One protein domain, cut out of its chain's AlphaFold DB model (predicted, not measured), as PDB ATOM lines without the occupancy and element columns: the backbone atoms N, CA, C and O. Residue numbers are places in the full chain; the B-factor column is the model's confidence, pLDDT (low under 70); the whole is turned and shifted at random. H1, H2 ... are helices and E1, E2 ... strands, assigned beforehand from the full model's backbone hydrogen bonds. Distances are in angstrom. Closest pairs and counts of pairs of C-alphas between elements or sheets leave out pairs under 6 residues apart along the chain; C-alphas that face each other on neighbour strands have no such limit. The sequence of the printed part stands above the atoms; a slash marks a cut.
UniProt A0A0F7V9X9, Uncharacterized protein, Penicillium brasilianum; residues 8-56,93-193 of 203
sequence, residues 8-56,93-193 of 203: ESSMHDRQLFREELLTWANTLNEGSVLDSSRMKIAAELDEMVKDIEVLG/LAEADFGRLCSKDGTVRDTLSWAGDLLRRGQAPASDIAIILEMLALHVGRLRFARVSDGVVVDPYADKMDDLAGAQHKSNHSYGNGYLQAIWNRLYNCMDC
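This is residues 8 to 56 and 93 to 193 of the 203 residues of an uncharacterized protein of Penicillium brasilianum (UniProt A0A0F7V9X9). Six helices run up and down as a bundle along the longest axis, with H4 in the middle, and a small hairpin of two strands, E1 and E2, lies at one end. H1, H3 and H6 pack along H4, H2 covers H3, and H5 is the loosest member, packing on H4 with residues 138 to 141 of H4 alone. The printed part has 150 residues, with six named helices and two named strands in the order H1 H2 H3 H4 E1 E2 H5 H6; the sheet, E1 - E2, is antiparallel, and the class is mostly helix. The whole is compact, with a radius of gyration of the C-alphas of 15.0 A and spans of 46 by 32 by 28 A.

E1, residues 145 to 148, and E2, residues 151 to 154, form an antiparallel hairpin at 149 degrees; N 151 and O 148 are 2.9 A apart and N 148 and O 151 3.1 A, within hydrogen-bond range. The hub is H4, residues 126 to 141. H1, residues 8 to 29, touches H4 at a shallow tilt of 17 degrees, opposite ways; their closest C-alphas, Ala 25 and Ala 130, are 4.1 A apart. H3, residues 104 to 121, forms a helical hairpin with H4, closest at the C-alphas of Ala 115 and Ile 129, 6.4 A. H2, residues 35 to 54, touches H3, closest at the C-alphas of Ala 42 and Gly 116, 4.3 A. H6, residues 178 to 192, touches H4 and runs the same way at a shallow tilt of 7 degrees, closest at the C-alphas of Met 135 and Trp 184, 6.8 A. H5, residues 158 to 172, touches H4 at a tilt of 36 degrees, only just steep, closest at the C-alphas of Gly 141 and Ala 158, 5.7 A. H5 and H6, a helical hairpin, only just touch, with 3 pairs of C-alphas within 8 A, the closest being Asn 172 and Gln 181, 7.2 A. In H1, H2, H3, H4, H5 and H6 every O i to N i+4 pair is within hydrogen-bond range.

H1 begins at C-alpha 8, (113.400, 180.875, 118.779), and is 31.9 A long. H2 measures 29.4 A, H3 25.9 A, H4 22.7 A, H5 19.8 A and H6 21.0 A. E1 begins at C-alpha 145, (116.799, 186.780, 129.064). H6 ends at C-alpha 192, (121.169, 186.183, 140.955).

The two C-alphas farthest apart, Ser 32 and Asp 150, are 47.7 A apart. Residues 57 to 92 are not printed; C-alphas 56 and 93 are 23.1 A apart across this cut. The links printed whole are tight. Mean pLDDT of the printed part is 72.3, with 53 residues under 70, among them residues 93 to 103 and 143 to 157.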
ATOM      1  N   GLU A   8     113.463 182.338 118.703       62.09
ATOM      2  CA  GLU A   8     113.400 180.875 118.779       62.09
ATOM      3  C   GLU A   8     114.736 180.230 118.393       62.09
ATOM      4  O   GLU A   8     115.176 179.298 119.067       62.09
ATOM      5  N   SER A   9     115.431 180.781 117.392       64.44
ATOM      6  CA  SER A   9     116.792 180.367 117.030       64.44
ATOM      7  C   SER A   9     117.760 180.590 118.190       64.44
ATOM      8  O   SER A   9     118.492 179.681 118.555       64.44
ATOM      9  N   SER A  10     117.703 181.752 118.847       63.00
ATOM     10  CA  SER A  10     118.596 182.050 119.976       63.00
ATOM     11  C   SER A  10     118.383 181.113 121.173       63.00
ATOM     12  O   SER A  10     119.348 180.715 121.827       63.00
ATOM     13  N   MET A  11     117.134 180.731 121.468       64.56
ATOM     14  CA  MET A  11     116.842 179.731 122.504       64.56
ATOM     15  C   MET A  11     117.322 178.333 122.100       64.56
ATOM     16  O   MET A  11     117.849 177.600 122.937       64.56
ATOM     17  N   HIS A  12     117.165 177.968 120.826       67.56
ATOM     18  CA  HIS A  12     117.656 176.698 120.300       67.56
ATOM     19  C   HIS A  12     119.182 176.594 120.405       67.56
ATOM     20  O   HIS A  12     119.684 175.603 120.933       67.56
ATOM     21  N   ASP A  13     119.906 177.644 120.017       70.31
ATOM     22  CA  ASP A  13     121.369 177.702 120.077       70.31
ATOM     23  C   ASP A  13     121.880 177.558 121.520       70.31
ATOM     24  O   ASP A  13     122.824 176.816 121.785       70.31
ATOM     25  N   ARG A  14     121.204 178.185 122.494       71.38
ATOM     26  CA  ARG A  14     121.525 178.031 123.927       71.38
ATOM     27  C   ARG A  14     121.304 176.609 124.436       71.38
ATOM     28  O   ARG A  14     122.078 176.122 125.260       71.38
ATOM     29  N   GLN A  15     120.250 175.942 123.972       72.25
ATOM     30  CA  GLN A  15     119.983 174.558 124.351       72.25
ATOM     31  C   GLN A  15     121.022 173.606 123.744       72.25
ATOM     32  O   GLN A  15     121.493 172.715 124.451       72.25
ATOM     33  N   LEU A  16     121.426 173.828 122.489       77.44
ATOM     34  CA  LEU A  16     122.519 173.087 121.853       77.44
ATOM     35  C   LEU A  16     123.828 173.274 122.625       77.44
ATOM     36  O   LEU A  16     124.448 172.291 123.020       77.44
ATOM     37  N   PHE A  17     124.173 174.521 122.955       80.19
ATOM     38  CA  PHE A  17     125.346 174.856 123.763       80.19
ATOM     39  C   PHE A  17     125.372 174.090 125.092       80.19
ATOM     40  O   PHE A  17     126.374 173.498 125.494       80.19
ATOM     41  N   ARG A  18     124.229 174.053 125.782       82.31
ATOM     42  CA  ARG A  18     124.071 173.312 127.034       82.31
ATOM     43  C   ARG A  18     124.264 171.803 126.846       82.31
ATOM     44  O   ARG A  18     124.873 171.154 127.696       82.31
ATOM     45  N   GLU A  19     123.697 171.227 125.793       83.94
ATOM     46  CA  GLU A  19     123.801 169.792 125.503       83.94
ATOM     47  C   GLU A  19     125.228 169.377 125.127       83.94
ATOM     48  O   GLU A  19     125.679 168.302 125.536       83.94
ATOM     49  N   GLU A  20     125.967 170.241 124.432       86.62
ATOM     50  CA  GLU A  20     127.383 170.036 124.113       86.62
ATOM     51  C   GLU A  20     128.244 169.995 125.382       86.62
ATOM     52  O   GLU A  20     128.984 169.029 125.587       86.62
ATOM     53  N   LEU A  21     128.059 170.951 126.300       87.06
ATOM     54  CA  LEU A  21     128.758 170.958 127.590       87.06
ATOM     55  C   LEU A  21     128.520 169.672 128.396       87.06
ATOM     56  O   LEU A  21     129.465 169.085 128.925       87.06
ATOM     57  N   LEU A  22     127.271 169.198 128.460       87.75
ATOM     58  CA  LEU A  22     126.933 167.943 129.144       87.75
ATOM     59  C   LEU A  22     127.543 166.723 128.445       87.75
ATOM     60  O   LEU A  22     127.987 165.782 129.102       87.75
ATOM     61  N   THR A  23     127.585 166.727 127.113       90.38
ATOM     62  CA  THR A  23     128.205 165.653 126.328       90.38
ATOM     63  C   THR A  23     129.702 165.554 126.619       90.38
ATOM     64  O   THR A  23     130.226 164.456 126.839       90.38
ATOM     65  N   TRP A  24     130.394 166.691 126.687       90.31
ATOM     66  CA  TRP A  24     131.807 166.727 127.041       90.31
ATOM     67  C   TRP A  24     132.054 166.348 128.499       90.31
ATOM     68  O   TRP A  24     132.974 165.576 128.757       90.31
ATOM     69  N   ALA A  25     131.215 166.792 129.438       89.31
ATOM     70  CA  ALA A  25     131.303 166.368 130.836       89.31
ATOM     71  C   ALA A  25     131.204 164.841 130.981       89.31
ATOM     72  O   ALA A  25     132.053 164.215 131.617       89.31
ATOM     73  N   ASN A  26     130.229 164.220 130.309       88.12
ATOM     74  CA  ASN A  26     130.090 162.762 130.284       88.12
ATOM     75  C   ASN A  26     131.334 162.088 129.696       88.12
ATOM     76  O   ASN A  26     131.872 161.162 130.297       88.12
ATOM     77  N   THR A  27     131.843 162.608 128.574       88.00
ATOM     78  CA  THR A  27     133.076 162.106 127.946       88.00
ATOM     79  C   THR A  27     134.257 162.161 128.917       88.00
ATOM     80  O   THR A  27     135.041 161.216 128.985       88.00
ATOM     81  N   LEU A  28     134.384 163.245 129.690       85.56
ATOM     82  CA  LEU A  28     135.452 163.420 130.675       85.56
ATOM     83  C   LEU A  28     135.327 162.468 131.881       85.56
ATOM     84  O   LEU A  28     136.342 162.064 132.452       85.56
ATOM     85  N   ASN A  29     134.103 162.065 132.234       84.56
ATOM     86  CA  ASN A  29     133.809 161.157 133.345       84.56
ATOM     87  C   ASN A  29     133.999 159.664 133.014       84.56
ATOM     88  O   ASN A  29     134.141 158.854 133.929       84.56
ATOM     89  N   GLU A  30     134.070 159.268 131.739       80.25
ATOM     90  CA  GLU A  30     134.189 157.857 131.315       80.25
ATOM     91  C   GLU A  30     135.574 157.209 131.584       80.25
ATOM     92  O   GLU A  30     135.865 156.102 131.127       80.25
ATOM     93  N   GLY A  31     136.444 157.849 132.374       58.88
ATOM     94  CA  GLY A  31     137.607 157.226 133.027       58.88
ATOM     95  C   GLY A  31     138.783 156.833 132.119       58.88
ATOM     96  O   GLY A  31     139.855 156.505 132.625       58.88
ATOM     97  N   SER A  32     138.632 156.908 130.795       63.00
ATOM     98  CA  SER A  32     139.706 156.687 129.808       63.00
ATOM     99  C   SER A  32     139.743 157.783 128.741       63.00
ATOM    100  O   SER A  32     139.821 157.529 127.540       63.00
ATOM    101  N   VAL A  33     139.682 159.037 129.188       63.50
ATOM    102  CA  VAL A  33     139.808 160.190 128.294       63.50
ATOM    103  C   VAL A  33     141.191 160.158 127.652       63.50
ATOM    104  O   VAL A  33     142.205 160.368 128.315       63.50
ATOM    105  N   LEU A  34     141.239 159.888 126.350       72.94
ATOM    106  CA  LEU A  34     142.467 160.027 125.579       72.94
ATOM    107  C   LEU A  34     142.882 161.504 125.575       72.94
ATOM    108  O   LEU A  34     142.030 162.381 125.421       72.94
ATOM    109  N   ASP A  35     144.184 161.788 125.654       75.69
ATOM    110  CA  ASP A  35     144.707 163.160 125.550       75.69
ATOM    111  C   ASP A  35     144.188 163.881 124.292       75.69
ATOM    112  O   ASP A  35     143.942 165.085 124.313       75.69
ATOM    113  N   SER A  36     143.936 163.139 123.207       80.12
ATOM    114  CA  SER A  36     143.316 163.668 121.989       80.12
ATOM    115  C   SER A  36     141.893 164.189 122.209       80.12
ATOM    116  O   SER A  36     141.536 165.222 121.651       80.12
ATOM    117  N   SER A  37     141.086 163.505 123.022       81.00
ATOM    118  CA  SER A  37     139.730 163.941 123.373       81.00
ATOM    119  C   SER A  37     139.774 165.173 124.268       81.00
ATOM    120  O   SER A  37     139.040 166.126 124.031       81.00
ATOM    121  N   ARG A  38     140.698 165.200 125.237       82.88
ATOM    122  CA  ARG A  38     140.913 166.351 126.123       82.88
ATOM    123  C   ARG A  38     141.273 167.616 125.339       82.88
ATOM    124  O   ARG A  38     140.671 168.664 125.543       82.88
ATOM    125  N   MET A  39     142.229 167.504 124.415       85.12
ATOM    126  CA  MET A  39     142.668 168.628 123.581       85.12
ATOM    127  C   MET A  39     141.599 169.067 122.581       85.12
ATOM    128  O   MET A  39     141.490 170.256 122.295       85.12
ATOM    129  N   LYS A  40     140.794 168.126 122.070       87.25
ATOM    130  CA  LYS A  40     139.657 168.450 121.208       87.25
ATOM    131  C   LYS A  40     138.614 169.280 121.963       87.25
ATOM    132  O   LYS A  40     138.246 170.340 121.475       87.25
ATOM    133  N   ILE A  41     138.211 168.840 123.157       86.00
ATOM    134  CA  ILE A  41     137.255 169.577 124.000       86.00
ATOM    135  C   ILE A  41     137.804 170.971 124.327       86.00
ATOM    136  O   ILE A  41     137.091 171.955 124.200       86.00
ATOM    137  N   ALA A  42     139.089 171.083 124.675       85.50
ATOM    138  CA  ALA A  42     139.702 172.381 124.959       85.50
ATOM    139  C   ALA A  42     139.661 173.358 123.769       85.50
ATOM    140  O   ALA A  42     139.474 174.554 123.973       85.50
ATOM    141  N   ALA A  43     139.828 172.861 122.540       85.19
ATOM    142  CA  ALA A  43     139.718 173.678 121.334       85.19
ATOM    143  C   ALA A  43     138.264 174.081 121.042       85.19
ATOM    144  O   ALA A  43     138.016 175.219 120.659       85.19
ATOM    145  N   GLU A  44     137.304 173.177 121.250       85.50
ATOM    146  CA  GLU A  44     135.876 173.475 121.075       85.50
ATOM    147  C   GLU A  44     135.383 174.505 122.112       85.50
ATOM    148  O   GLU A  44     134.627 175.408 121.762       85.50
ATOM    149  N   LEU A  45     135.895 174.461 123.349       84.00
ATOM    150  CA  LEU A  45     135.648 175.498 124.361       84.00
ATOM    151  C   LEU A  45     136.180 176.880 123.938       84.00
ATOM    152  O   LEU A  45     135.528 177.886 124.207       84.00
ATOM    153  N   ASP A  46     137.331 176.953 123.260       81.19
ATOM    154  CA  ASP A  46     137.861 178.229 122.754       81.19
ATOM    155  C   ASP A  46     136.985 178.807 121.627       81.19
ATOM    156  O   ASP A  46     136.816 180.023 121.543       81.19
ATOM    157  N   GLU A  47     136.428 177.961 120.752       79.69
ATOM    158  CA  GLU A  47     135.483 178.415 119.720       79.69
ATOM    159  C   GLU A  47     134.193 178.951 120.357       79.69
ATOM    160  O   GLU A  47     133.753 180.047 120.018       79.69
ATOM    161  N   MET A  48     133.671 178.267 121.379       76.25
ATOM    162  CA  MET A  48     132.527 178.748 122.160       76.25
ATOM    163  C   MET A  48     132.779 180.106 122.826       76.25
ATOM    164  O   MET A  48     131.893 180.961 122.863       76.25
ATOM    165  N   VAL A  49     133.987 180.335 123.349       76.31
ATOM    166  CA  VAL A  49     134.378 181.637 123.912       76.31
ATOM    167  C   VAL A  49     134.315 182.735 122.846       76.31
ATOM    168  O   VAL A  49     133.770 183.805 123.119       76.31
ATOM    169  N   LYS A  50     134.806 182.471 121.629       71.56
ATOM    170  CA  LYS A  50     134.753 183.436 120.515       71.56
ATOM    171  C   LYS A  50     133.317 183.760 120.110       71.56
ATOM    172  O   LYS A  50     133.013 184.924 119.856       71.56
ATOM    173  N   ASP A  51     132.432 182.768 120.096       66.00
ATOM    174  CA  ASP A  51     131.021 182.971 119.759       66.00
ATOM    175  C   ASP A  51     130.320 183.893 120.772       66.00
ATOM    176  O   ASP A  51     129.529 184.760 120.390       66.00
ATOM    177  N   ILE A  52     130.676 183.793 122.060       63.69
ATOM    178  CA  ILE A  52     130.181 184.701 123.107       63.69
ATOM    179  C   ILE A  52     130.724 186.130 122.910       63.69
ATOM    180  O   ILE A  52     129.985 187.100 123.090       63.69
ATOM    181  N   GLU A  53     131.986 186.297 122.500       56.88
ATOM    182  CA  GLU A  53     132.586 187.619 122.245       56.88
ATOM    183  C   GLU A  53     131.925 188.370 121.077       56.88
ATOM    184  O   GLU A  53     131.798 189.600 121.118       56.88
ATOM    185  N   VAL A  54     131.450 187.641 120.060       49.12
ATOM    186  CA  VAL A  54     130.763 188.193 118.880       49.12
ATOM    187  C   VAL A  54     129.359 188.723 119.215       49.12
ATOM    188  O   VAL A  54     128.884 189.653 118.560       49.12
ATOM    189  N   LEU A  55     128.708 188.200 120.260       41.84
ATOM    190  CA  LEU A  55     127.336 188.563 120.649       41.84
ATOM    191  C   LEU A  55     127.228 189.813 121.543       41.84
ATOM    192  O   LEU A  55     126.117 190.271 121.820       41.84
ATOM    193  N   GLY A  56     128.353 190.423 121.928       41.62
ATOM    194  CA  GLY A  56     128.380 191.716 122.618       41.62
ATOM    195  C   GLY A  56     129.282 191.726 123.843       41.62
ATOM    196  O   GLY A  56     128.804 191.739 124.975       41.62
ATOM    197  N   LEU A  93     139.837 182.391 142.116       55.03
ATOM    198  CA  LEU A  93     139.246 183.343 141.181       55.03
ATOM    199  C   LEU A  93     140.302 184.273 140.570       55.03
ATOM    200  O   LEU A  93     140.116 184.744 139.450       55.03
ATOM    201  N   ALA A  94     141.409 184.509 141.282       55.50
ATOM    202  CA  ALA A  94     142.531 185.305 140.795       55.50
ATOM    203  C   ALA A  94     143.379 184.538 139.766       55.50
ATOM    204  O   ALA A  94     143.851 185.140 138.806       55.50
ATOM    205  N   GLU A  95     143.533 183.215 139.912       50.84
ATOM    206  CA  GLU A  95     144.189 182.377 138.889       50.84
ATOM    207  C   GLU A  95     143.368 182.253 137.603       50.84
ATOM    208  O   GLU A  95     143.929 182.064 136.523       50.84
ATOM    209  N   ALA A  96     142.045 182.348 137.720       52.50
ATOM    210  CA  ALA A  96     141.129 182.197 136.601       52.50
ATOM    211  C   ALA A  96     140.865 183.506 135.828       52.50
ATOM    212  O   ALA A  96     140.126 183.481 134.847       52.50
ATOM    213  N   ASP A  97     141.459 184.632 136.255       54.34
ATOM    214  CA  ASP A  97     141.272 185.980 135.682       54.34
ATOM    215  C   ASP A  97     139.788 186.354 135.488       54.34
ATOM    216  O   ASP A  97     139.385 186.978 134.505       54.34
ATOM    217  N   PHE A  98     138.929 185.925 136.421       57.59
ATOM    218  CA  PHE A  98     137.489 186.155 136.322       57.59
ATOM    219  C   PHE A  98     137.172 187.654 136.456       57.59
ATOM    220  O   PHE A  98     137.470 188.280 137.476       57.59
ATOM    221  N   GLY A  99     136.522 188.227 135.435       53.31
ATOM    222  CA  GLY A  99     136.243 189.659 135.302       53.31
ATOM    223  C   GLY A  99     135.217 190.233 136.299       53.31
ATOM    224  O   GLY A  99     134.966 189.701 137.381       53.31
ATOM    225  N   ARG A 100     134.591 191.376 135.960       52.34
ATOM    226  CA  ARG A 100     133.613 192.068 136.836       52.34
ATOM    227  C   ARG A 100     132.461 191.130 137.255       52.34
ATOM    228  O   ARG A 100     131.826 190.514 136.408       52.34
ATOM    229  N   LEU A 101     132.091 191.158 138.542       50.50
ATOM    230  CA  LEU A 101     130.974 190.425 139.193       50.50
ATOM    231  C   LEU A 101     129.580 190.568 138.545       50.50
ATOM    232  O   LEU A 101     128.636 189.902 138.957       50.50
ATOM    233  N   CYS A 102     129.422 191.469 137.578       56.69
ATOM    234  CA  CYS A 102     128.131 191.940 137.088       56.69
ATOM    235  C   CYS A 102     127.974 191.710 135.561       56.69
ATOM    236  O   CYS A 102     127.314 192.486 134.878       56.69
ATOM    237  N   SER A 103     128.583 190.653 135.001       66.75
ATOM    238  CA  SER A 103     128.313 190.185 133.629       66.75
ATOM    239  C   SER A 103     128.103 188.671 133.618       66.75
ATOM    240  O   SER A 103     129.048 187.918 133.827       66.75
ATOM    241  N   LYS A 104     126.862 188.217 133.388       72.25
ATOM    242  CA  LYS A 104     126.524 186.780 133.340       72.25
ATOM    243  C   LYS A 104     127.272 186.076 132.206       72.25
ATOM    244  O   LYS A 104     127.938 185.075 132.452       72.25
ATOM    245  N   ASP A 105     127.235 186.663 131.013       71.25
ATOM    246  CA  ASP A 105     127.936 186.146 129.833       71.25
ATOM    247  C   ASP A 105     129.460 186.202 130.016       71.25
ATOM    248  O   ASP A 105     130.156 185.259 129.653       71.25
ATOM    249  N   GLY A 106     129.978 187.255 130.663       72.50
ATOM    250  CA  GLY A 106     131.391 187.363 131.031       72.50
ATOM    251  C   GLY A 106     131.835 186.251 131.980       72.50
ATOM    252  O   GLY A 106     132.816 185.576 131.702       72.50
ATOM    253  N   THR A 107     131.079 185.982 133.049       76.44
ATOM    254  CA  THR A 107     131.407 184.892 133.984       76.44
ATOM    255  C   THR A 107     131.362 183.522 133.302       76.44
ATOM    256  O   THR A 107     132.230 182.689 133.562       76.44
ATOM    257  N   VAL A 108     130.386 183.275 132.417       78.62
ATOM    258  CA  VAL A 108     130.320 182.035 131.621       78.62
ATOM    259  C   VAL A 108     131.546 181.918 130.714       78.62
ATOM    260  O   VAL A 108     132.222 180.893 130.745       78.62
ATOM    261  N   ARG A 109     131.880 182.978 129.970       79.88
ATOM    262  CA  ARG A 109     133.053 183.043 129.087       79.88
ATOM    263  C   ARG A 109     134.356 182.779 129.837       79.88
ATOM    264  O   ARG A 109     135.142 181.939 129.411       79.88
ATOM    265  N   ASP A 110     134.582 183.484 130.940       78.69
ATOM    266  CA  ASP A 110     135.829 183.385 131.698       78.69
ATOM    267  C   ASP A 110     135.984 181.964 132.268       78.69
ATOM    268  O   ASP A 110     137.047 181.351 132.169       78.69
ATOM    269  N   THR A 111     134.885 181.374 132.754       82.88
ATOM    270  CA  THR A 111     134.875 179.993 133.259       82.88
ATOM    271  C   THR A 111     135.111 178.962 132.143       82.88
ATOM    272  O   THR A 111     135.830 177.989 132.366       82.88
ATOM    273  N   LEU A 112     134.562 179.166 130.937       83.38
ATOM    274  CA  LEU A 112     134.828 178.314 129.763       83.38
ATOM    275  C   LEU A 112     136.298 178.372 129.341       83.38
ATOM    276  O   LEU A 112     136.924 177.331 129.137       83.38
ATOM    277  N   SER A 113     136.852 179.584 129.244       82.75
ATOM    278  CA  SER A 113     138.254 179.807 128.885       82.75
ATOM    279  C   SER A 113     139.186 179.113 129.875       82.75
ATOM    280  O   SER A 113     140.090 178.368 129.484       82.75
ATOM    281  N   TRP A 114     138.904 179.271 131.167       83.12
ATOM    282  CA  TRP A 114     139.676 178.642 132.224       83.12
ATOM    283  C   TRP A 114     139.563 177.110 132.214       83.12
ATOM    284  O   TRP A 114     140.579 176.422 132.321       83.12
ATOM    285  N   ALA A 115     138.369 176.546 131.996       84.19
ATOM    286  CA  ALA A 115     138.194 175.099 131.837       84.19
ATOM    287  C   ALA A 115     139.006 174.546 130.648       84.19
ATOM    288  O   ALA A 115     139.652 173.500 130.767       84.19
ATOM    289  N   GLY A 116     139.036 175.270 129.524       83.06
ATOM    290  CA  GLY A 116     139.882 174.944 128.373       83.06
ATOM    291  C   GLY A 116     141.374 174.950 128.721       83.06
ATOM    292  O   GLY A 116     142.109 174.029 128.356       83.06
ATOM    293  N   ASP A 117     141.823 175.936 129.494       80.12
ATOM    294  CA  ASP A 117     143.205 176.027 129.966       80.12
ATOM    295  C   ASP A 117     143.593 174.880 130.909       80.12
ATOM    296  O   ASP A 117     144.665 174.286 130.739       80.12
ATOM    297  N   LEU A 118     142.714 174.500 131.841       82.50
ATOM    298  CA  LEU A 118     142.926 173.345 132.717       82.50
ATOM    299  C   LEU A 118     143.066 172.044 131.921       82.50
ATOM    300  O   LEU A 118     143.961 171.241 132.207       82.50
ATOM    301  N   LEU A 119     142.228 171.853 130.895       81.94
ATOM    302  CA  LEU A 119     142.312 170.706 129.988       81.94
ATOM    303  C   LEU A 119     143.640 170.696 129.229       81.94
ATOM    304  O   LEU A 119     144.305 169.662 129.186       81.94
ATOM    305  N   ARG A 120     144.068 171.831 128.664       81.75
ATOM    306  CA  ARG A 120     145.337 171.931 127.922       81.75
ATOM    307  C   ARG A 120     146.544 171.618 128.794       81.75
ATOM    308  O   ARG A 120     147.443 170.889 128.375       81.75
ATOM    309  N   ARG A 121     146.576 172.194 129.995       79.06
ATOM    310  CA  ARG A 121     147.727 172.106 130.900       79.06
ATOM    311  C   ARG A 121     147.730 170.818 131.723       79.06
ATOM    312  O   ARG A 121     148.755 170.486 132.309       79.06
ATOM    313  N   GLY A 122     146.609 170.093 131.766       76.50
ATOM    314  CA  GLY A 122     146.455 168.889 132.584       76.50
ATOM    315  C   GLY A 122     146.606 169.169 134.081       76.50
ATOM    316  O   GLY A 122     147.104 168.316 134.810       76.50
ATOM    317  N   GLN A 123     146.235 170.376 134.520       74.38
ATOM    318  CA  GLN A 123     146.440 170.858 135.892       74.38
ATOM    319  C   GLN A 123     145.329 170.437 136.861       74.38
ATOM    320  O   GLN A 123     145.495 170.586 138.068       74.38
ATOM    321  N   ALA A 124     144.228 169.879 136.351       76.12
ATOM    322  CA  ALA A 124     143.125 169.361 137.149       76.12
ATOM    323  C   ALA A 124     142.696 167.963 136.662       76.12
ATOM    324  O   ALA A 124     142.854 167.645 135.475       76.12
ATOM    325  N   PRO A 125     142.138 167.119 137.551       81.88
ATOM    326  CA  PRO A 125     141.496 165.872 137.153       81.88
ATOM    327  C   PRO A 125     140.394 166.113 136.118       81.88
ATOM    328  O   PRO A 125     139.617 167.061 136.235       81.88
ATOM    329  N   ALA A 126     140.268 165.219 135.134       82.56
ATOM    330  CA  ALA A 126     139.200 165.303 134.134       82.56
ATOM    331  C   ALA A 126     137.798 165.304 134.772       82.56
ATOM    332  O   ALA A 126     136.910 165.983 134.269       82.56
ATOM    333  N   SER A 127     137.626 164.616 135.907       82.12
ATOM    334  CA  SER A 127     136.390 164.616 136.701       82.12
ATOM    335  C   SER A 127     136.037 165.991 137.269       82.12
ATOM    336  O   SER A 127     134.873 166.368 137.286       82.12
ATOM    337  N   ASP A 128     137.031 166.762 137.708       83.56
ATOM    338  CA  ASP A 128     136.800 168.094 138.276       83.56
ATOM    339  C   ASP A 128     136.391 169.066 137.167       83.56
ATOM    340  O   ASP A 128     135.479 169.873 137.334       83.56
ATOM    341  N   ILE A 129     137.003 168.927 135.990       84.62
ATOM    342  CA  ILE A 129     136.628 169.699 134.805       84.62
ATOM    343  C   ILE A 129     135.240 169.287 134.304       84.62
ATOM    344  O   ILE A 129     134.450 170.156 133.946       84.62
ATOM    345  N   ALA A 130     134.899 167.996 134.332       86.69
ATOM    346  CA  ALA A 130     133.555 167.524 134.010       86.69
ATOM    347  C   ALA A 130     132.502 168.193 134.900       86.69
ATOM    348  O   ALA A 130     131.505 168.700 134.390       86.69
ATOM    349  N   ILE A 131     132.772 168.282 136.206       86.94
ATOM    350  CA  ILE A 131     131.912 169.004 137.143       86.94
ATOM    351  C   ILE A 131     131.789 170.474 136.719       86.94
ATOM    352  O   ILE A 131     130.674 170.971 136.619       86.94
ATOM    353  N   ILE A 132     132.888 171.170 136.399       86.81
ATOM    354  CA  ILE A 132     132.840 172.574 135.937       86.81
ATOM    355  C   ILE A 132     131.947 172.733 134.693       86.81
ATOM    356  O   ILE A 132     131.144 173.666 134.631       86.81
ATOM    357  N   LEU A 133     132.035 171.816 133.725       88.44
ATOM    358  CA  LEU A 133     131.184 171.834 132.529       88.44
ATOM    359  C   LEU A 133     129.703 171.589 132.863       88.44
ATOM    360  O   LEU A 133     128.831 172.246 132.293       88.44
ATOM    361  N   GLU A 134     129.397 170.707 133.818       87.31
ATOM    362  CA  GLU A 134     128.030 170.506 134.319       87.31
ATOM    363  C   GLU A 134     127.483 171.763 135.008       87.31
ATOM    364  O   GLU A 134     126.329 172.142 134.778       87.31
ATOM    365  N   MET A 135     128.311 172.446 135.811       86.88
ATOM    366  CA  MET A 135     127.951 173.726 136.430       86.88
ATOM    367  C   MET A 135     127.626 174.765 135.352       86.88
ATOM    368  O   MET A 135     126.571 175.399 135.392       86.88
ATOM    369  N   LEU A 136     128.492 174.910 134.349       85.69
ATOM    370  CA  LEU A 136     128.276 175.814 133.221       85.69
ATOM    371  C   LEU A 136     126.979 175.500 132.471       85.69
ATOM    372  O   LEU A 136     126.173 176.402 132.250       85.69
ATOM    373  N   ALA A 137     126.727 174.231 132.149       85.00
ATOM    374  CA  ALA A 137     125.508 173.798 131.472       85.00
ATOM    375  C   ALA A 137     124.244 174.150 132.276       85.00
ATOM    376  O   ALA A 137     123.222 174.566 131.716       85.00
ATOM    377  N   LEU A 138     124.302 174.005 133.602       83.44
ATOM    378  CA  LEU A 138     123.222 174.420 134.487       83.44
ATOM    379  C   LEU A 138     123.007 175.936 134.431       83.44
ATOM    380  O   LEU A 138     121.883 176.383 134.213       83.44
ATOM    381  N   HIS A 139     124.066 176.727 134.601       79.31
ATOM    382  CA  HIS A 139     123.954 178.183 134.674       79.31
ATOM    383  C   HIS A 139     123.631 178.841 133.325       79.31
ATOM    384  O   HIS A 139     122.893 179.824 133.316       79.31
ATOM    385  N   VAL A 140     124.046 178.264 132.194       78.44
ATOM    386  CA  VAL A 140     123.582 178.676 130.856       78.44
ATOM    387  C   VAL A 140     122.070 178.489 130.729       78.44
ATOM    388  O   VAL A 140     121.373 179.402 130.296       78.44
ATOM    389  N   GLY A 141     121.534 177.358 131.199       73.12
ATOM    390  CA  GLY A 141     120.086 177.116 131.206       73.12
ATOM    391  C   GLY A 141     119.295 178.050 132.133       73.12
ATOM    392  O   GLY A 141     118.082 178.143 132.005       73.12
ATOM    393  N   ARG A 142     119.957 178.758 133.058       74.81
ATOM    394  CA  ARG A 142     119.340 179.778 133.929       74.81
ATOM    395  C   ARG A 142     119.296 181.168 133.286       74.81
ATOM    396  O   ARG A 142     118.794 182.111 133.902       74.81
ATOM    397  N   LEU A 143     119.847 181.358 132.083       69.88
ATOM    398  CA  LEU A 143     119.860 182.655 131.402       69.88
ATOM    399  C   LEU A 143     118.450 183.019 130.906       69.88
ATOM    400  O   LEU A 143     118.104 182.841 129.743       69.88
ATOM    401  N   ARG A 144     117.649 183.600 131.810       61.47
ATOM    402  CA  ARG A 144     116.237 183.980 131.606       61.47
ATOM    403  C   ARG A 144     115.981 184.909 130.423       61.47
ATOM    404  O   ARG A 144     114.857 184.957 129.937       61.47
ATOM    405  N   PHE A 145     116.980 185.687 130.009       54.22
ATOM    406  CA  PHE A 145     116.799 186.780 129.064       54.22
ATOM    407  C   PHE A 145     117.711 186.608 127.850       54.22
ATOM    408  O   PHE A 145     118.937 186.672 127.949       54.22
ATOM    409  N   ALA A 146     117.111 186.388 126.684       50.28
ATOM    410  CA  ALA A 146     117.717 186.766 125.414       50.28
ATOM    411  C   ALA A 146     117.142 188.133 125.051       50.28
ATOM    412  O   ALA A 146     115.925 188.278 124.895       50.28
ATOM    413  N   ARG A 147     117.996 189.160 124.985       43.12
ATOM    414  CA  ARG A 147     117.563 190.450 124.459       43.12
ATOM    415  C   ARG A 147     117.551 190.327 122.947       43.12
ATOM    416  O   ARG A 147     118.599 190.198 122.326       43.12
ATOM    417  N   VAL A 148     116.359 190.368 122.378       48.66
ATOM    418  CA  VAL A 148     116.166 190.470 120.935       48.66
ATOM    419  C   VAL A 148     115.769 191.914 120.659       48.66
ATOM    420  O   VAL A 148     115.220 192.578 121.538       48.66
ATOM    421  N   SER A 149     116.100 192.443 119.486       42.19
ATOM    422  CA  SER A 149     116.046 193.880 119.170       42.19
ATOM    423  C   SER A 149     114.740 194.600 119.558       42.19
ATOM    424  O   SER A 149     114.804 195.783 119.876       42.19
ATOM    425  N   ASP A 150     113.605 193.890 119.625       40.91
ATOM    426  CA  ASP A 150     112.285 194.438 119.981       40.91
ATOM    427  C   ASP A 150     111.644 193.832 121.253       40.91
ATOM    428  O   ASP A 150     110.459 194.053 121.514       40.91
ATOM    429  N   GLY A 151     112.377 193.081 122.085       42.47
ATOM    430  CA  GLY A 151     111.773 192.507 123.290       42.47
ATOM    431  C   GLY A 151     112.665 191.638 124.170       42.47
ATOM    432  O   GLY A 151     113.825 191.349 123.879       42.47
ATOM    433  N   VAL A 152     112.078 191.222 125.289       52.66
ATOM    434  CA  VAL A 152     112.654 190.253 126.219       52.66
ATOM    435  C   VAL A 152     111.913 188.939 126.013       52.66
ATOM    436  O   VAL A 152     110.713 188.873 126.274       52.66
ATOM    437  N   VAL A 153     112.611 187.906 125.542       53.78
ATOM    438  CA  VAL A 153     112.060 186.546 125.529       53.78
ATOM    439  C   VAL A 153     112.460 185.847 126.816       53.78
ATOM    440  O   VAL A 153     113.624 185.889 127.216       53.78
ATOM    441  N   VAL A 154     111.457 185.270 127.478       59.69
ATOM    442  CA  VAL A 154     111.604 184.517 128.722       59.69
ATOM    443  C   VAL A 154     111.773 183.052 128.359       59.69
ATOM    444  O   VAL A 154     110.865 182.459 127.777       59.69
ATOM    445  N   ASP A 155     112.922 182.483 128.702       64.31
ATOM    446  CA  ASP A 155     113.167 181.052 128.535       64.31
ATOM    447  C   ASP A 155     112.303 180.252 129.536       64.31
ATOM    448  O   ASP A 155     112.500 180.383 130.750       64.31
ATOM    449  N   PRO A 156     111.348 179.420 129.073       63.94
ATOM    450  CA  PRO A 156     110.480 178.637 129.953       63.94
ATOM    451  C   PRO A 156     111.222 177.529 130.717       63.94
ATOM    452  O   PRO A 156     110.681 176.989 131.683       63.94
ATOM    453  N   TYR A 157     112.444 177.168 130.312       68.00
ATOM    454  CA  TYR A 157     113.281 176.210 131.030       68.00
ATOM    455  C   TYR A 157     114.059 176.847 132.182       68.00
ATOM    456  O   TYR A 157     114.471 176.122 133.090       68.00
ATOM    457  N   ALA A 158     114.207 178.174 132.206       70.19
ATOM    458  CA  ALA A 158     115.032 178.851 133.200       70.19
ATOM    459  C   ALA A 158     114.530 178.658 134.639       70.19
ATOM    460  O   ALA A 158     115.344 178.415 135.525       70.19
ATOM    461  N   ASP A 159     113.213 178.655 134.873       70.81
ATOM    462  CA  ASP A 159     112.650 178.431 136.216       70.81
ATOM    463  C   ASP A 159     112.989 177.029 136.751       70.81
ATOM    464  O   ASP A 159     113.411 176.865 137.895       70.81
ATOM    465  N   LYS A 160     112.901 176.005 135.894       77.38
ATOM    466  CA  LYS A 160     113.299 174.637 136.253       77.38
ATOM    467  C   LYS A 160     114.799 174.550 136.550       77.38
ATOM    468  O   LYS A 160     115.218 173.773 137.408       77.38
ATOM    469  N   MET A 161     115.613 175.312 135.823       79.56
ATOM    470  CA  MET A 161     117.061 175.350 136.021       79.56
ATOM    471  C   MET A 161     117.447 176.119 137.289       79.56
ATOM    472  O   MET A 161     118.395 175.723 137.961       79.56
ATOM    473  N   ASP A 162     116.688 177.149 137.668       76.06
ATOM    474  CA  ASP A 162     116.826 177.828 138.960       76.06
ATOM    475  C   ASP A 162     116.495 176.881 140.123       76.06
ATOM    476  O   ASP A 162     117.264 176.804 141.083       76.06
ATOM    477  N   ASP A 163     115.423 176.090 140.014       78.56
ATOM    478  CA  ASP A 163     115.075 175.075 141.018       78.56
ATOM    479  C   ASP A 163     116.179 174.015 141.167       78.56
ATOM    480  O   ASP A 163     116.581 173.666 142.283       78.56
ATOM    481  N   LEU A 164     116.708 173.520 140.040       78.69
ATOM    482  CA  LEU A 164     117.813 172.558 140.020       78.69
ATOM    483  C   LEU A 164     119.090 173.148 140.623       78.69
ATOM    484  O   LEU A 164     119.746 172.481 141.423       78.69
ATOM    485  N   ALA A 165     119.421 174.397 140.298       78.12
ATOM    486  CA  ALA A 165     120.580 175.078 140.856       78.12
ATOM    487  C   ALA A 165     120.424 175.348 142.352       78.12
ATOM    488  O   ALA A 165     121.376 175.161 143.101       78.12
ATOM    489  N   GLY A 166     119.232 175.720 142.818       75.56
ATOM    490  CA  GLY A 166     118.948 175.886 144.243       75.56
ATOM    491  C   GLY A 166     119.046 174.567 145.018       75.56
ATOM    492  O   GLY A 166     119.548 174.543 146.145       75.56
ATOM    493  N   ALA A 167     118.607 173.454 144.421       77.56
ATOM    494  CA  ALA A 167     118.770 172.121 144.997       77.56
ATOM    495  C   ALA A 167     120.248 171.699 145.043       77.56
ATOM    496  O   ALA A 167     120.720 171.261 146.094       77.56
ATOM    497  N   GLN A 168     120.982 171.896 143.943       71.94
ATOM    498  CA  GLN A 168     122.407 171.580 143.863       71.94
ATOM    499  C   GLN A 168     123.249 172.474 144.774       71.94
ATOM    500  O   GLN A 168     124.127 171.973 145.456       71.94
ATOM    501  N   HIS A 169     122.948 173.766 144.911       69.31
ATOM    502  CA  HIS A 169     123.679 174.663 145.812       69.31
ATOM    503  C   HIS A 169     123.617 174.171 147.265       69.31
ATOM    504  O   HIS A 169     124.611 174.210 147.989       69.31
ATOM    505  N   LYS A 170     122.468 173.631 147.687       65.88
ATOM    506  CA  LYS A 170     122.308 173.043 149.024       65.88
ATOM    507  C   LYS A 170     123.113 171.752 149.207       65.88
ATOM    508  O   LYS A 170     123.630 171.538 150.298       65.88
ATOM    509  N   SER A 171     123.250 170.914 148.175       64.38
ATOM    510  CA  SER A 171     124.078 169.693 148.231       64.38
ATOM    511  C   SER A 171     125.580 169.967 148.062       64.38
ATOM    512  O   SER A 171     126.420 169.269 148.632       64.38
ATOM    513  N   ASN A 172     125.915 171.011 147.309       61.84
ATOM    514  CA  ASN A 172     127.263 171.383 146.883       61.84
ATOM    515  C   ASN A 172     128.052 172.146 147.953       61.84
ATOM    516  O   ASN A 172     129.269 172.259 147.844       61.84
ATOM    517  N   HIS A 173     127.406 172.560 149.050       56.41
ATOM    518  CA  HIS A 173     128.108 172.923 150.289       56.41
ATOM    519  C   HIS A 173     129.012 171.795 150.825       56.41
ATOM    520  O   HIS A 173     129.811 172.045 151.720       56.41
ATOM    521  N   SER A 174     128.900 170.574 150.284       55.00
ATOM    522  CA  SER A 174     129.772 169.441 150.602       55.00
ATOM    523  C   SER A 174     130.881 169.163 149.575       55.00
ATOM    524  O   SER A 174     131.554 168.139 149.700       55.00
ATOM    525  N   TYR A 175     131.109 170.028 148.570       61.31
ATOM    526  CA  TYR A 175     132.298 169.883 147.725       61.31
ATOM    527  C   TYR A 175     133.546 169.954 148.609       61.31
ATOM    528  O   TYR A 175     133.902 171.011 149.115       61.31
ATOM    529  N   GLY A 176     134.237 168.822 148.773       60.34
ATOM    530  CA  GLY A 176     135.523 168.779 149.477       60.34
ATOM    531  C   GLY A 176     136.632 169.546 148.747       60.34
ATOM    532  O   GLY A 176     137.696 169.767 149.315       60.34
ATOM    533  N   ASN A 177     136.387 169.951 147.495       73.44
ATOM    534  CA  ASN A 177     137.284 170.762 146.685       73.44
ATOM    535  C   ASN A 177     136.850 172.242 146.726       73.44
ATOM    536  O   ASN A 177     135.866 172.630 146.090       73.44
ATOM    537  N   GLY A 178     137.617 173.066 147.449       68.69
ATOM    538  CA  GLY A 178     137.362 174.504 147.599       68.69
ATOM    539  C   GLY A 178     137.388 175.293 146.283       68.69
ATOM    540  O   GLY A 178     136.695 176.302 146.169       68.69
ATOM    541  N   TYR A 179     138.097 174.807 145.259       73.44
ATOM    542  CA  TYR A 179     138.118 175.431 143.932       73.44
ATOM    543  C   TYR A 179     136.758 175.299 143.237       73.44
ATOM    544  O   TYR A 179     136.179 176.293 142.800       73.44
ATOM    545  N   LEU A 180     136.200 174.082 143.199       76.44
ATOM    546  CA  LEU A 180     134.874 173.817 142.619       76.44
ATOM    547  C   LEU A 180     133.778 174.605 143.339       76.44
ATOM    548  O   LEU A 180     132.866 175.138 142.707       76.44
ATOM    549  N   GLN A 181     133.902 174.732 144.660       75.56
ATOM    550  CA  GLN A 181     132.991 175.537 145.459       75.56
ATOM    551  C   GLN A 181     133.069 177.031 145.108       75.56
ATOM    552  O   GLN A 181     132.030 177.680 144.982       75.56
ATOM    553  N   ALA A 182     134.271 177.585 144.920       74.88
ATOM    554  CA  ALA A 182     134.452 178.988 144.549       74.88
ATOM    555  C   ALA A 182     133.808 179.313 143.189       74.88
ATOM    556  O   ALA A 182     133.084 180.305 143.070       74.88
ATOM    557  N   ILE A 183     133.994 178.445 142.188       77.00
ATOM    558  CA  ILE A 183     133.399 178.596 140.848       77.00
ATOM    559  C   ILE A 183     131.880 178.497 140.914       77.00
ATOM    560  O   ILE A 183     131.183 179.353 140.369       77.00
ATOM    561  N   TRP A 184     131.362 177.491 141.623       80.81
ATOM    562  CA  TRP A 184     129.927 177.326 141.827       80.81
ATOM    563  C   TRP A 184     129.304 178.576 142.442       80.81
ATOM    564  O   TRP A 184     128.349 179.129 141.903       80.81
ATOM    565  N   ASN A 185     129.878 179.063 143.545       76.50
ATOM    566  CA  ASN A 185     129.399 180.262 144.226       76.50
ATOM    567  C   ASN A 185     129.443 181.477 143.298       76.50
ATOM    568  O   ASN A 185     128.520 182.290 143.294       76.50
ATOM    569  N   ARG A 186     130.497 181.602 142.487       75.56
ATOM    570  CA  ARG A 186     130.636 182.706 141.541       75.56
ATOM    571  C   ARG A 186     129.558 182.667 140.461       75.56
ATOM    572  O   ARG A 186     128.883 183.679 140.266       75.56
ATOM    573  N   LEU A 187     129.378 181.526 139.797       77.06
ATOM    574  CA  LEU A 187     128.333 181.330 138.792       77.06
ATOM    575  C   LEU A 187     126.949 181.577 139.401       77.06
ATOM    576  O   LEU A 187     126.155 182.335 138.850       77.06
ATOM    577  N   TYR A 188     126.684 181.014 140.578       77.00
ATOM    578  CA  TYR A 188     125.417 181.170 141.278       77.00
ATOM    579  C   TYR A 188     125.107 182.634 141.618       77.00
ATOM    580  O   TYR A 188     124.053 183.139 141.233       77.00
ATOM    581  N   ASN A 189     126.048 183.347 142.240       73.06
ATOM    582  CA  ASN A 189     125.867 184.747 142.626       73.06
ATOM    583  C   ASN A 189     125.736 185.682 141.414       73.06
ATOM    584  O   ASN A 189     124.935 186.615 141.443       73.06
ATOM    585  N   CYS A 190     126.485 185.439 140.331       69.88
ATOM    586  CA  CYS A 190     126.364 186.239 139.106       69.88
ATOM    587  C   CYS A 190     124.980 186.078 138.465       69.88
ATOM    588  O   CYS A 190     124.420 187.043 137.942       69.88
ATOM    589  N   MET A 191     124.401 184.876 138.531       68.00
ATOM    590  CA  MET A 191     123.074 184.606 137.979       68.00
ATOM    591  C   MET A 191     121.944 185.278 138.769       68.00
ATOM    592  O   MET A 191     120.959 185.686 138.148       68.00
ATOM    593  N   ASP A 192     122.122 185.487 140.075       60.34
ATOM    594  CA  ASP A 192     121.169 186.183 140.955       60.34
ATOM    595  C   ASP A 192     121.360 187.715 140.961       60.34
ATOM    596  O   ASP A 192     120.578 188.464 141.555       60.34
ATOM    597  N   CYS A 193     122.400 188.208 140.289       57.56
ATOM    598  CA  CYS A 193     122.743 189.616 140.286       57.56
ATOM    599  C   CYS A 193     121.763 190.441 139.428       57.56
ATOM    600  O   CYS A 193     121.684 190.278 138.207       57.56
TER     601      CYS A 193